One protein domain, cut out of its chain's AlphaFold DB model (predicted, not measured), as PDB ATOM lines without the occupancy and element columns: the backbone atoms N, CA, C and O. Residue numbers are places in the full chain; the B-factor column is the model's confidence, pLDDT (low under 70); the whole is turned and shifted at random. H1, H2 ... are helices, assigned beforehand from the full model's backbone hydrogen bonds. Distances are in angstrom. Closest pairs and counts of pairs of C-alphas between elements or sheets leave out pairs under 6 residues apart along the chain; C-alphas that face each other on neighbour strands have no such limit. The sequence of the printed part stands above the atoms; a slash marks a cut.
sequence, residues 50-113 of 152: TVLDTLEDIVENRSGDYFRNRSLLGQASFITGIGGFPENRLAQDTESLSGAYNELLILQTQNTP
ATOM      1  N   THR A  50       4.429 -39.206 -11.058       79.50
ATOM      2  CA  THR A  50       5.045 -39.390  -9.758       79.50
ATOM      3  C   THR A  50       6.048 -38.263  -9.527       79.50
ATOM      4  O   THR A  50       6.582 -37.672 -10.463       79.50
ATOM      5  N   VAL A  51       6.330 -37.964  -8.259       78.19
ATOM      6  CA  VAL A  51       7.372 -36.988  -7.896       78.19
ATOM      7  C   VAL A  51       8.725 -37.349  -8.526       78.19
ATOM      8  O   VAL A  51       9.548 -36.475  -8.761       78.19
ATOM      9  N   LEU A  52       8.960 -38.634  -8.798       79.44
ATOM     10  CA  LEU A  52      10.179 -39.086  -9.451       79.44
ATOM     11  C   LEU A  52      10.178 -38.754 -10.949       79.44
ATOM     12  O   LEU A  52      11.164 -38.201 -11.424       79.44
ATOM     13  N   ASP A  53       9.070 -39.009 -11.653       81.44
ATOM     14  CA  ASP A  53       8.953 -38.714 -13.090       81.44
ATOM     15  C   ASP A  53       9.155 -37.222 -13.377       81.44
ATOM     16  O   ASP A  53       9.793 -36.854 -14.358       81.44
ATOM     17  N   THR A  54       8.655 -36.345 -12.499       79.62
ATOM     18  CA  THR A  54       8.825 -34.896 -12.669       79.62
ATOM     19  C   THR A  54      10.265 -34.444 -12.443       79.62
ATOM     20  O   THR A  54      10.733 -33.529 -13.117       79.62
ATOM     21  N   LEU A  55      10.995 -35.072 -11.518       82.62
ATOM     22  CA  LEU A  55      12.415 -34.783 -11.309       82.62
ATOM     23  C   LEU A  55      13.265 -35.275 -12.481       82.62
ATOM     24  O   LEU A  55      14.179 -34.568 -12.899       82.62
ATOM     25  N   GLU A  56      12.962 -36.456 -13.011       80.50
ATOM     26  CA  GLU A  56      13.655 -37.015 -14.172       80.50
ATOM     27  C   GLU A  56      13.421 -36.149 -15.417       80.50
ATOM     28  O   GLU A  56      14.380 -35.767 -16.084       80.50
ATOM     29  N   ASP A  57      12.188 -35.684 -15.637       80.69
ATOM     30  CA  ASP A  57      11.857 -34.733 -16.705       80.69
ATOM     31  C   ASP A  57      12.638 -33.410 -16.586       80.69
ATOM     32  O   ASP A  57      13.201 -32.913 -17.566       80.69
ATOM     33  N   ILE A  58      12.758 -32.858 -15.371       76.12
ATOM     34  CA  ILE A  58      13.542 -31.638 -15.121       76.12
ATOM     35  C   ILE A  58      15.024 -31.848 -15.459       76.12
ATOM     36  O   ILE A  58      15.660 -30.932 -15.979       76.12
ATOM     37  N   VAL A  59      15.579 -33.026 -15.173       73.81
ATOM     38  CA  VAL A  59      16.989 -33.336 -15.448       73.81
ATOM     39  C   VAL A  59      17.233 -33.596 -16.932       73.81
ATOM     40  O   VAL A  59      18.261 -33.177 -17.462       73.81
ATOM     41  N   GLU A  60      16.317 -34.280 -17.614       70.69
ATOM     42  CA  GLU A  60      16.537 -34.737 -18.989       70.69
ATOM     43  C   GLU A  60      16.131 -33.711 -20.054       70.69
ATOM     44  O   GLU A  60      16.811 -33.589 -21.078       70.69
ATOM     45  N   ASN A  61      15.056 -32.949 -19.824       68.12
ATOM     46  CA  ASN A  61      14.448 -32.107 -20.858       68.12
ATOM     47  C   ASN A  61      14.750 -30.610 -20.717       68.12
ATOM     48  O   ASN A  61      14.612 -29.869 -21.695       68.12
ATOM     49  N   ARG A  62      15.221 -30.136 -19.556       66.56
ATOM     50  CA  ARG A  62      15.412 -28.694 -19.309       66.56
ATOM     51  C   ARG A  62      16.558 -28.067 -20.107       66.56
ATOM     52  O   ARG A  62      16.376 -26.979 -20.655       66.56
ATOM     53  N   SER A  63      17.709 -28.733 -20.230       59.41
ATOM     54  CA  SER A  63      18.825 -28.258 -21.070       59.41
ATOM     55  C   SER A  63      18.835 -28.825 -22.499       59.41
ATOM     56  O   SER A  63      19.742 -28.525 -23.293       59.41
ATOM     57  N   GLY A  64      17.776 -29.561 -22.854       58.91
ATOM     58  CA  GLY A  64      17.574 -30.250 -24.125       58.91
ATOM     59  C   GLY A  64      18.167 -31.659 -24.134       58.91
ATOM     60  O   GLY A  64      19.235 -31.873 -23.570       58.91
ATOM     61  N   ASP A  65      17.492 -32.584 -24.834       57.97
ATOM     62  CA  ASP A  65      17.838 -34.009 -24.981       57.97
ATOM     63  C   ASP A  65      19.351 -34.279 -24.859       57.97
ATOM     64  O   ASP A  65      20.116 -34.123 -25.829       57.97
ATOM     65  N   TYR A  66      19.778 -34.735 -23.676       51.12
ATOM     66  CA  TYR A  66      21.179 -35.039 -23.357       51.12
ATOM     67  C   TYR A  66      21.822 -35.944 -24.426       51.12
ATOM     68  O   TYR A  66      22.993 -35.801 -24.795       51.12
ATOM     69  N   PHE A  67      21.020 -36.842 -25.003       52.62
ATOM     70  CA  PHE A  67      21.444 -37.811 -26.008       52.62
ATOM     71  C   PHE A  67      21.534 -37.254 -27.439       52.62
ATOM     72  O   PHE A  67      22.369 -37.721 -28.216       52.62
ATOM     73  N   ARG A  68      20.752 -36.231 -27.814       52.31
ATOM     74  CA  ARG A  68      20.813 -35.625 -29.165       52.31
ATOM     75  C   ARG A  68      22.034 -34.732 -29.351       52.31
ATOM     76  O   ARG A  68      22.549 -34.614 -30.466       52.31
ATOM     77  N   ASN A  69      22.542 -34.144 -28.269       52.38
ATOM     78  CA  ASN A  69      23.644 -33.183 -28.328       52.38
ATOM     79  C   ASN A  69      25.051 -33.806 -28.318       52.38
ATOM     80  O   ASN A  69      26.029 -33.086 -28.483       52.38
ATOM     81  N   ARG A  70      25.189 -35.136 -28.209       54.44
ATOM     82  CA  ARG A  70      26.473 -35.830 -28.460       54.44
ATOM     83  C   ARG A  70      26.787 -36.031 -29.949       54.44
ATOM     84  O   ARG A  70      27.849 -36.563 -30.281       54.44
ATOM     85  N   SER A  71      25.892 -35.624 -30.857       61.97
ATOM     86  CA  SER A  71      26.151 -35.689 -32.301       61.97
ATOM     87  C   SER A  71      27.256 -34.705 -32.722       61.97
ATOM     88  O   SER A  71      27.629 -33.811 -31.965       61.97
ATOM     89  N   LEU A  72      27.793 -34.864 -33.937       55.47
ATOM     90  CA  LEU A  72      28.920 -34.096 -34.501       55.47
ATOM     91  C   LEU A  72      28.807 -32.563 -34.324       55.47
ATOM     92  O   LEU A  72      29.822 -31.873 -34.247       55.47
ATOM     93  N   LEU A  73      27.587 -32.032 -34.199       55.78
ATOM     94  CA  LEU A  73      27.307 -30.623 -33.904       55.78
ATOM     95  C   LEU A  73      27.676 -30.196 -32.471       55.78
ATOM     96  O   LEU A  73      28.198 -29.100 -32.284       55.78
ATOM     97  N   GLY A  74      27.487 -31.057 -31.468       57.12
ATOM     98  CA  GLY A  74      27.915 -30.793 -30.090       57.12
ATOM     99  C   GLY A  74      29.435 -30.785 -29.932       57.12
ATOM    100  O   GLY A  74      29.971 -30.004 -29.152       57.12
ATOM    101  N   GLN A  75      30.151 -31.572 -30.744       58.12
ATOM    102  CA  GLN A  75      31.618 -31.525 -30.817       58.12
ATOM    103  C   GLN A  75      32.114 -30.228 -31.474       58.12
ATOM    104  O   GLN A  75      33.088 -29.634 -31.013       58.12
ATOM    105  N   ALA A  76      31.414 -29.737 -32.502       59.03
ATOM    106  CA  ALA A  76      31.705 -28.429 -33.085       59.03
ATOM    107  C   ALA A  76      31.428 -27.289 -32.087       59.03
ATOM    108  O   ALA A  76      32.259 -26.390 -31.959       59.03
ATOM    109  N   SER A  77      30.325 -27.353 -31.327       58.75
ATOM    110  CA  SER A  77      30.001 -26.408 -30.243       58.75
ATOM    111  C   SER A  77      31.021 -26.449 -29.101       58.75
ATOM    112  O   SER A  77      31.333 -25.405 -28.543       58.75
ATOM    113  N   PHE A  78      31.576 -27.618 -28.761       59.47
ATOM    114  CA  PHE A  78      32.631 -27.739 -27.745       59.47
ATOM    115  C   PHE A  78      33.914 -26.998 -28.154       59.47
ATOM    116  O   PHE A  78      34.558 -26.363 -27.324       59.47
ATOM    117  N   ILE A  79      34.261 -27.033 -29.446       63.56
ATOM    118  CA  ILE A  79      35.474 -26.396 -29.981       63.56
ATOM    119  C   ILE A  79      35.261 -24.903 -30.281       63.56
ATOM    120  O   ILE A  79      36.164 -24.100 -30.070       63.56
ATOM    121  N   THR A  80      34.087 -24.516 -30.792       62.72
ATOM    122  CA  THR A  80      33.812 -23.134 -31.242       62.72
ATOM    123  C   THR A  80      33.007 -22.295 -30.253       62.72
ATOM    124  O   THR A  80      32.905 -21.084 -30.432       62.72
ATOM    125  N   GLY A  81      32.404 -22.902 -29.228       59.09
ATOM    126  CA  GLY A  81      31.506 -22.223 -28.290       59.09
ATOM    127  C   GLY A  81      30.163 -21.788 -28.894       59.09
ATOM    128  O   GLY A  81      29.326 -21.230 -28.184       59.09
ATOM    129  N   ILE A  82      29.920 -22.040 -30.187       58.19
ATOM    130  CA  ILE A  82      28.660 -21.713 -30.862       58.19
ATOM    131  C   ILE A  82      27.581 -22.680 -30.361       58.19
ATOM    132  O   ILE A  82      27.507 -23.818 -30.810       58.19
ATOM    133  N   GLY A  83      26.761 -22.211 -29.416       60.94
ATOM    134  CA  GLY A  83      25.732 -23.013 -28.740       60.94
ATOM    135  C   GLY A  83      25.888 -23.094 -27.218       60.94
ATOM    136  O   GLY A  83      24.984 -23.601 -26.553       60.94
ATOM    137  N   GLY A  84      26.972 -22.553 -26.652       66.50
ATOM    138  CA  GLY A  84      27.239 -22.552 -25.210       66.50
ATOM    139  C   GLY A  84      27.933 -23.826 -24.720       66.50
ATOM    140  O   GLY A  84      27.756 -24.909 -25.276       66.50
ATOM    141  N   PHE A  85      28.751 -23.680 -23.676       69.88
ATOM    142  CA  PHE A  85      29.500 -24.787 -23.086       69.88
ATOM    143  C   PHE A  85      28.573 -25.746 -22.322       69.88
ATOM    144  O   PHE A  85      27.651 -25.283 -21.637       69.88
ATOM    145  N   PRO A  86      28.808 -27.067 -22.405       70.94
ATOM    146  CA  PRO A  86      27.999 -28.059 -21.700       70.94
ATOM    147  C   PRO A  86      28.020 -27.867 -20.174       70.94
ATOM    148  O   PRO A  86      27.019 -28.131 -19.515       70.94
ATOM    149  N   GLU A  87      29.103 -27.326 -19.614       71.81
ATOM    150  CA  GLU A  87      29.241 -27.051 -18.180       71.81
ATOM    151  C   GLU A  87      28.213 -26.024 -17.682       71.81
ATOM    152  O   GLU A  87      27.684 -26.160 -16.582       71.81
ATOM    153  N   ASN A  88      27.881 -25.020 -18.500       78.44
ATOM    154  CA  ASN A  88      26.890 -24.007 -18.128       78.44
ATOM    155  C   ASN A  88      25.470 -24.590 -18.088       78.44
ATOM    156  O   ASN A  88      24.648 -24.180 -17.275       78.44
ATOM    157  N   ARG A  89      25.188 -25.570 -18.951       73.25
ATOM    158  CA  ARG A  89      23.901 -26.271 -18.962       73.25
ATOM    159  C   ARG A  89      23.758 -27.186 -17.752       73.25
ATOM    160  O   ARG A  89      22.748 -27.121 -17.067       73.25
ATOM    161  N   LEU A  90      24.816 -27.924 -17.414       78.88
ATOM    162  CA  LEU A  90      24.849 -28.739 -16.199       78.88
ATOM    163  C   LEU A  90      24.629 -27.896 -14.930       78.88
ATOM    164  O   LEU A  90      23.920 -28.323 -14.019       78.88
ATOM    165  N   ALA A  91      25.215 -26.696 -14.870       83.12
ATOM    166  CA  ALA A  91      25.000 -25.776 -13.756       83.12
ATOM    167  C   ALA A  91      23.526 -25.340 -13.639       83.12
ATOM    168  O   ALA A  91      22.974 -25.365 -12.541       83.12
ATOM    169  N   GLN A  92      22.879 -25.011 -14.762       80.31
ATOM    170  CA  GLN A  92      21.459 -24.635 -14.802       80.31
ATOM    171  C   GLN A  92      20.532 -25.789 -14.399       80.31
ATOM    172  O   GLN A  92      19.575 -25.580 -13.650       80.31
ATOM    173  N   ASP A  93      20.831 -27.010 -14.843       81.06
ATOM    174  CA  ASP A  93      20.047 -28.191 -14.475       81.06
ATOM    175  C   ASP A  93      20.191 -28.484 -12.975       81.06
ATOM    176  O   ASP A  93      19.197 -28.700 -12.279       81.06
ATOM    177  N   THR A  94      21.409 -28.376 -12.434       84.94
ATOM    178  CA  THR A  94      21.676 -28.561 -10.997       84.94
ATOM    179  C   THR A  94      20.935 -27.535 -10.137       84.94
ATOM    180  O   THR A  94      20.351 -27.894  -9.113       84.94
ATOM    181  N   GLU A  95      20.915 -26.265 -10.553       87.25
ATOM    182  CA  GLU A  95      20.160 -25.213  -9.865       87.25
ATOM    183  C   GLU A  95      18.667 -25.560  -9.815       87.25
ATOM    184  O   GLU A  95      18.043 -25.505  -8.754       87.25
ATOM    185  N   SER A  96      18.108 -26.012 -10.938       84.00
ATOM    186  CA  SER A  96      16.695 -26.374 -11.016       84.00
ATOM    187  C   SER A  96      16.310 -27.583 -10.169       84.00
ATOM    188  O   SER A  96      15.291 -27.544  -9.476       84.00
ATOM    189  N   LEU A  97      17.152 -28.618 -10.158       87.81
ATOM    190  CA  LEU A  97      16.967 -29.801  -9.327       87.81
ATOM    191  C   LEU A  97      17.022 -29.437  -7.843       87.81
ATOM    192  O   LEU A  97      16.201 -29.908  -7.057       87.81
ATOM    193  N   SER A  98      17.950 -28.555  -7.461       90.50
ATOM    194  CA  SER A  98      18.048 -28.069  -6.083       90.50
ATOM    195  C   SER A  98      16.789 -27.307  -5.653       90.50
ATOM    196  O   SER A  98      16.309 -27.494  -4.535       90.50
ATOM    197  N   GLY A  99      16.209 -26.500  -6.548       88.06
ATOM    198  CA  GLY A  99      14.956 -25.791  -6.300       88.06
ATOM    199  C   GLY A  99      13.792 -26.759  -6.091       88.06
ATOM    200  O   GLY A  99      13.121 -26.697  -5.065       88.06
ATOM    201  N   ALA A 100      13.615 -27.713  -7.007       87.12
ATOM    202  CA  ALA A 100      12.560 -28.723  -6.912       87.12
ATOM    203  C   ALA A 100      12.677 -29.574  -5.634       87.12
ATOM    204  O   ALA A 100      11.682 -29.823  -4.956       87.12
ATOM    205  N   TYR A 101      13.896 -29.970  -5.261       88.38
ATOM    206  CA  TYR A 101      14.150 -30.714  -4.027       88.38
ATOM    207  C   TYR A 101      13.740 -29.930  -2.772       88.38
ATOM    208  O   TYR A 101      13.086 -30.480  -1.884       88.38
ATOM    209  N   ASN A 102      14.085 -28.642  -2.704       89.75
ATOM    210  CA  ASN A 102      13.713 -27.793  -1.574       89.75
ATOM    211  C   ASN A 102      12.193 -27.634  -1.450       89.75
ATOM    212  O   ASN A 102      11.659 -27.734  -0.346       89.75
ATOM    213  N   GLU A 103      11.489 -27.452  -2.567       87.25
ATOM    214  CA  GLU A 103      10.025 -27.362  -2.573       87.25
ATOM    215  C   GLU A 103       9.371 -28.658  -2.071       87.25
ATOM    216  O   GLU A 103       8.458 -28.622  -1.245       87.25
ATOM    217  N   LEU A 104       9.879 -29.823  -2.482       86.81
ATOM    218  CA  LEU A 104       9.390 -31.112  -1.981       86.81
ATOM    219  C   LEU A 104       9.615 -31.270  -0.475       86.81
ATOM    220  O   LEU A 104       8.732 -31.758   0.233       86.81
ATOM    221  N   LEU A 105      10.767 -30.832   0.030       87.88
ATOM    222  CA  LEU A 105      11.088 -30.882   1.454       87.88
ATOM    223  C   LEU A 105      10.168 -29.961   2.269       87.88
ATOM    224  O   LEU A 105       9.693 -30.336   3.346       87.88
ATOM    225  N   ILE A 106       9.866 -28.776   1.734       88.38
ATOM    226  CA  ILE A 106       8.893 -27.843   2.304       88.38
ATOM    227  C   ILE A 106       7.508 -28.487   2.356       88.38
ATOM    228  O   ILE A 106       6.879 -28.484   3.414       88.38
ATOM    229  N   LEU A 107       7.051 -29.087   1.255       83.44
ATOM    230  CA  LEU A 107       5.761 -29.770   1.200       83.44
ATOM    231  C   LEU A 107       5.698 -30.924   2.202       83.44
ATOM    232  O   LEU A 107       4.719 -31.032   2.930       83.44
ATOM    233  N   GLN A 108       6.743 -31.742   2.321       81.06
ATOM    234  CA  GLN A 108       6.791 -32.807   3.326       81.06
ATOM    235  C   GLN A 108       6.733 -32.247   4.751       81.06
ATOM    236  O   GLN A 108       5.993 -32.753   5.588       81.06
ATOM    237  N   THR A 109       7.458 -31.173   5.042       82.19
ATOM    238  CA  THR A 109       7.497 -30.617   6.401       82.19
ATOM    239  C   THR A 109       6.188 -29.914   6.774       82.19
ATOM    240  O   THR A 109       5.742 -30.013   7.914       82.19
ATOM    241  N   GLN A 110       5.558 -29.215   5.826       80.75
ATOM    242  CA  GLN A 110       4.378 -28.388   6.090       80.75
ATOM    243  C   GLN A 110       3.046 -29.125   5.898       80.75
ATOM    244  O   GLN A 110       2.090 -28.810   6.602       80.75
ATOM    245  N   ASN A 111       2.960 -30.103   4.984       69.25
ATOM    246  CA  ASN A 111       1.721 -30.852   4.722       69.25
ATOM    247  C   ASN A 111       1.600 -32.170   5.492       69.25
ATOM    248  O   ASN A 111       0.554 -32.814   5.393       69.25
ATOM    249  N   THR A 112       2.608 -32.608   6.256       67.44
ATOM    250  CA  THR A 112       2.434 -33.833   7.048       67.44
ATOM    251  C   THR A 112       1.531 -33.523   8.250       67.44
ATOM    252  O   THR A 112       1.925 -32.735   9.115       67.44
ATOM    253  N   PRO A 113       0.330 -34.129   8.361       65.12
ATOM    254  CA  PRO A 113      -0.434 -34.059   9.601       65.12
ATOM    255  C   PRO A 113       0.427 -34.638  10.724       65.12
ATOM    256  O   PRO A 113       1.160 -35.597  10.498       65.12
TER     257      PRO A 113
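What this domain is: This is residues 50 to 113 of the 152 residues of an uncharacterized protein of Synechococcus sp. (strain ATCC 29403 / PCC 7335) (UniProt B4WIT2). You are looking at a narrow rod: long H3 makes most of its length, shorter H1 runs antiparallel beside part of it, and H2 sits crosswise near the start of H3. Residues 105 to 113 stick out. The printed part has 64 residues with three named helices, H1, H2, H3 in order, all helix, only just loose, close to extended: radius of gyration of the C-alphas 15.7 A, spans 54 by 19 by 9 A.

How they stand to each other: H1, residues 51 to 61, touches H3, residues 86 to 111, at its residues 93 to 100 alone; the closest C-alphas, Val 59 and Asp 93, are 6.1 A apart. They run opposite ways at a shallow tilt of 16 degrees. H2, residues 72 to 80, is apart from H1. H2 and H3 are close but not clearly touching, about perpendicular at 77 degrees; their closest C-alphas, Phe 78 and Pro 86, are 7.6 A apart. In each helix every O i to N i+4 pair is within hydrogen-bond range.

Where its parts are: Find C-alpha 51 at (7.372, -36.988, -7.896); H1 runs 15.6 A. H2 runs 12.4 A. H3 runs 37.4 A to C-alpha 111 at (1.721, -30.852, 4.722).

The domain as a whole: The farthest C-alphas, Thr 80 and Pro 113, are 54.4 A apart. The printed part has no cut and no long link. Model pLDDT is under 70 in residues 61 to 85 and 111 to 113.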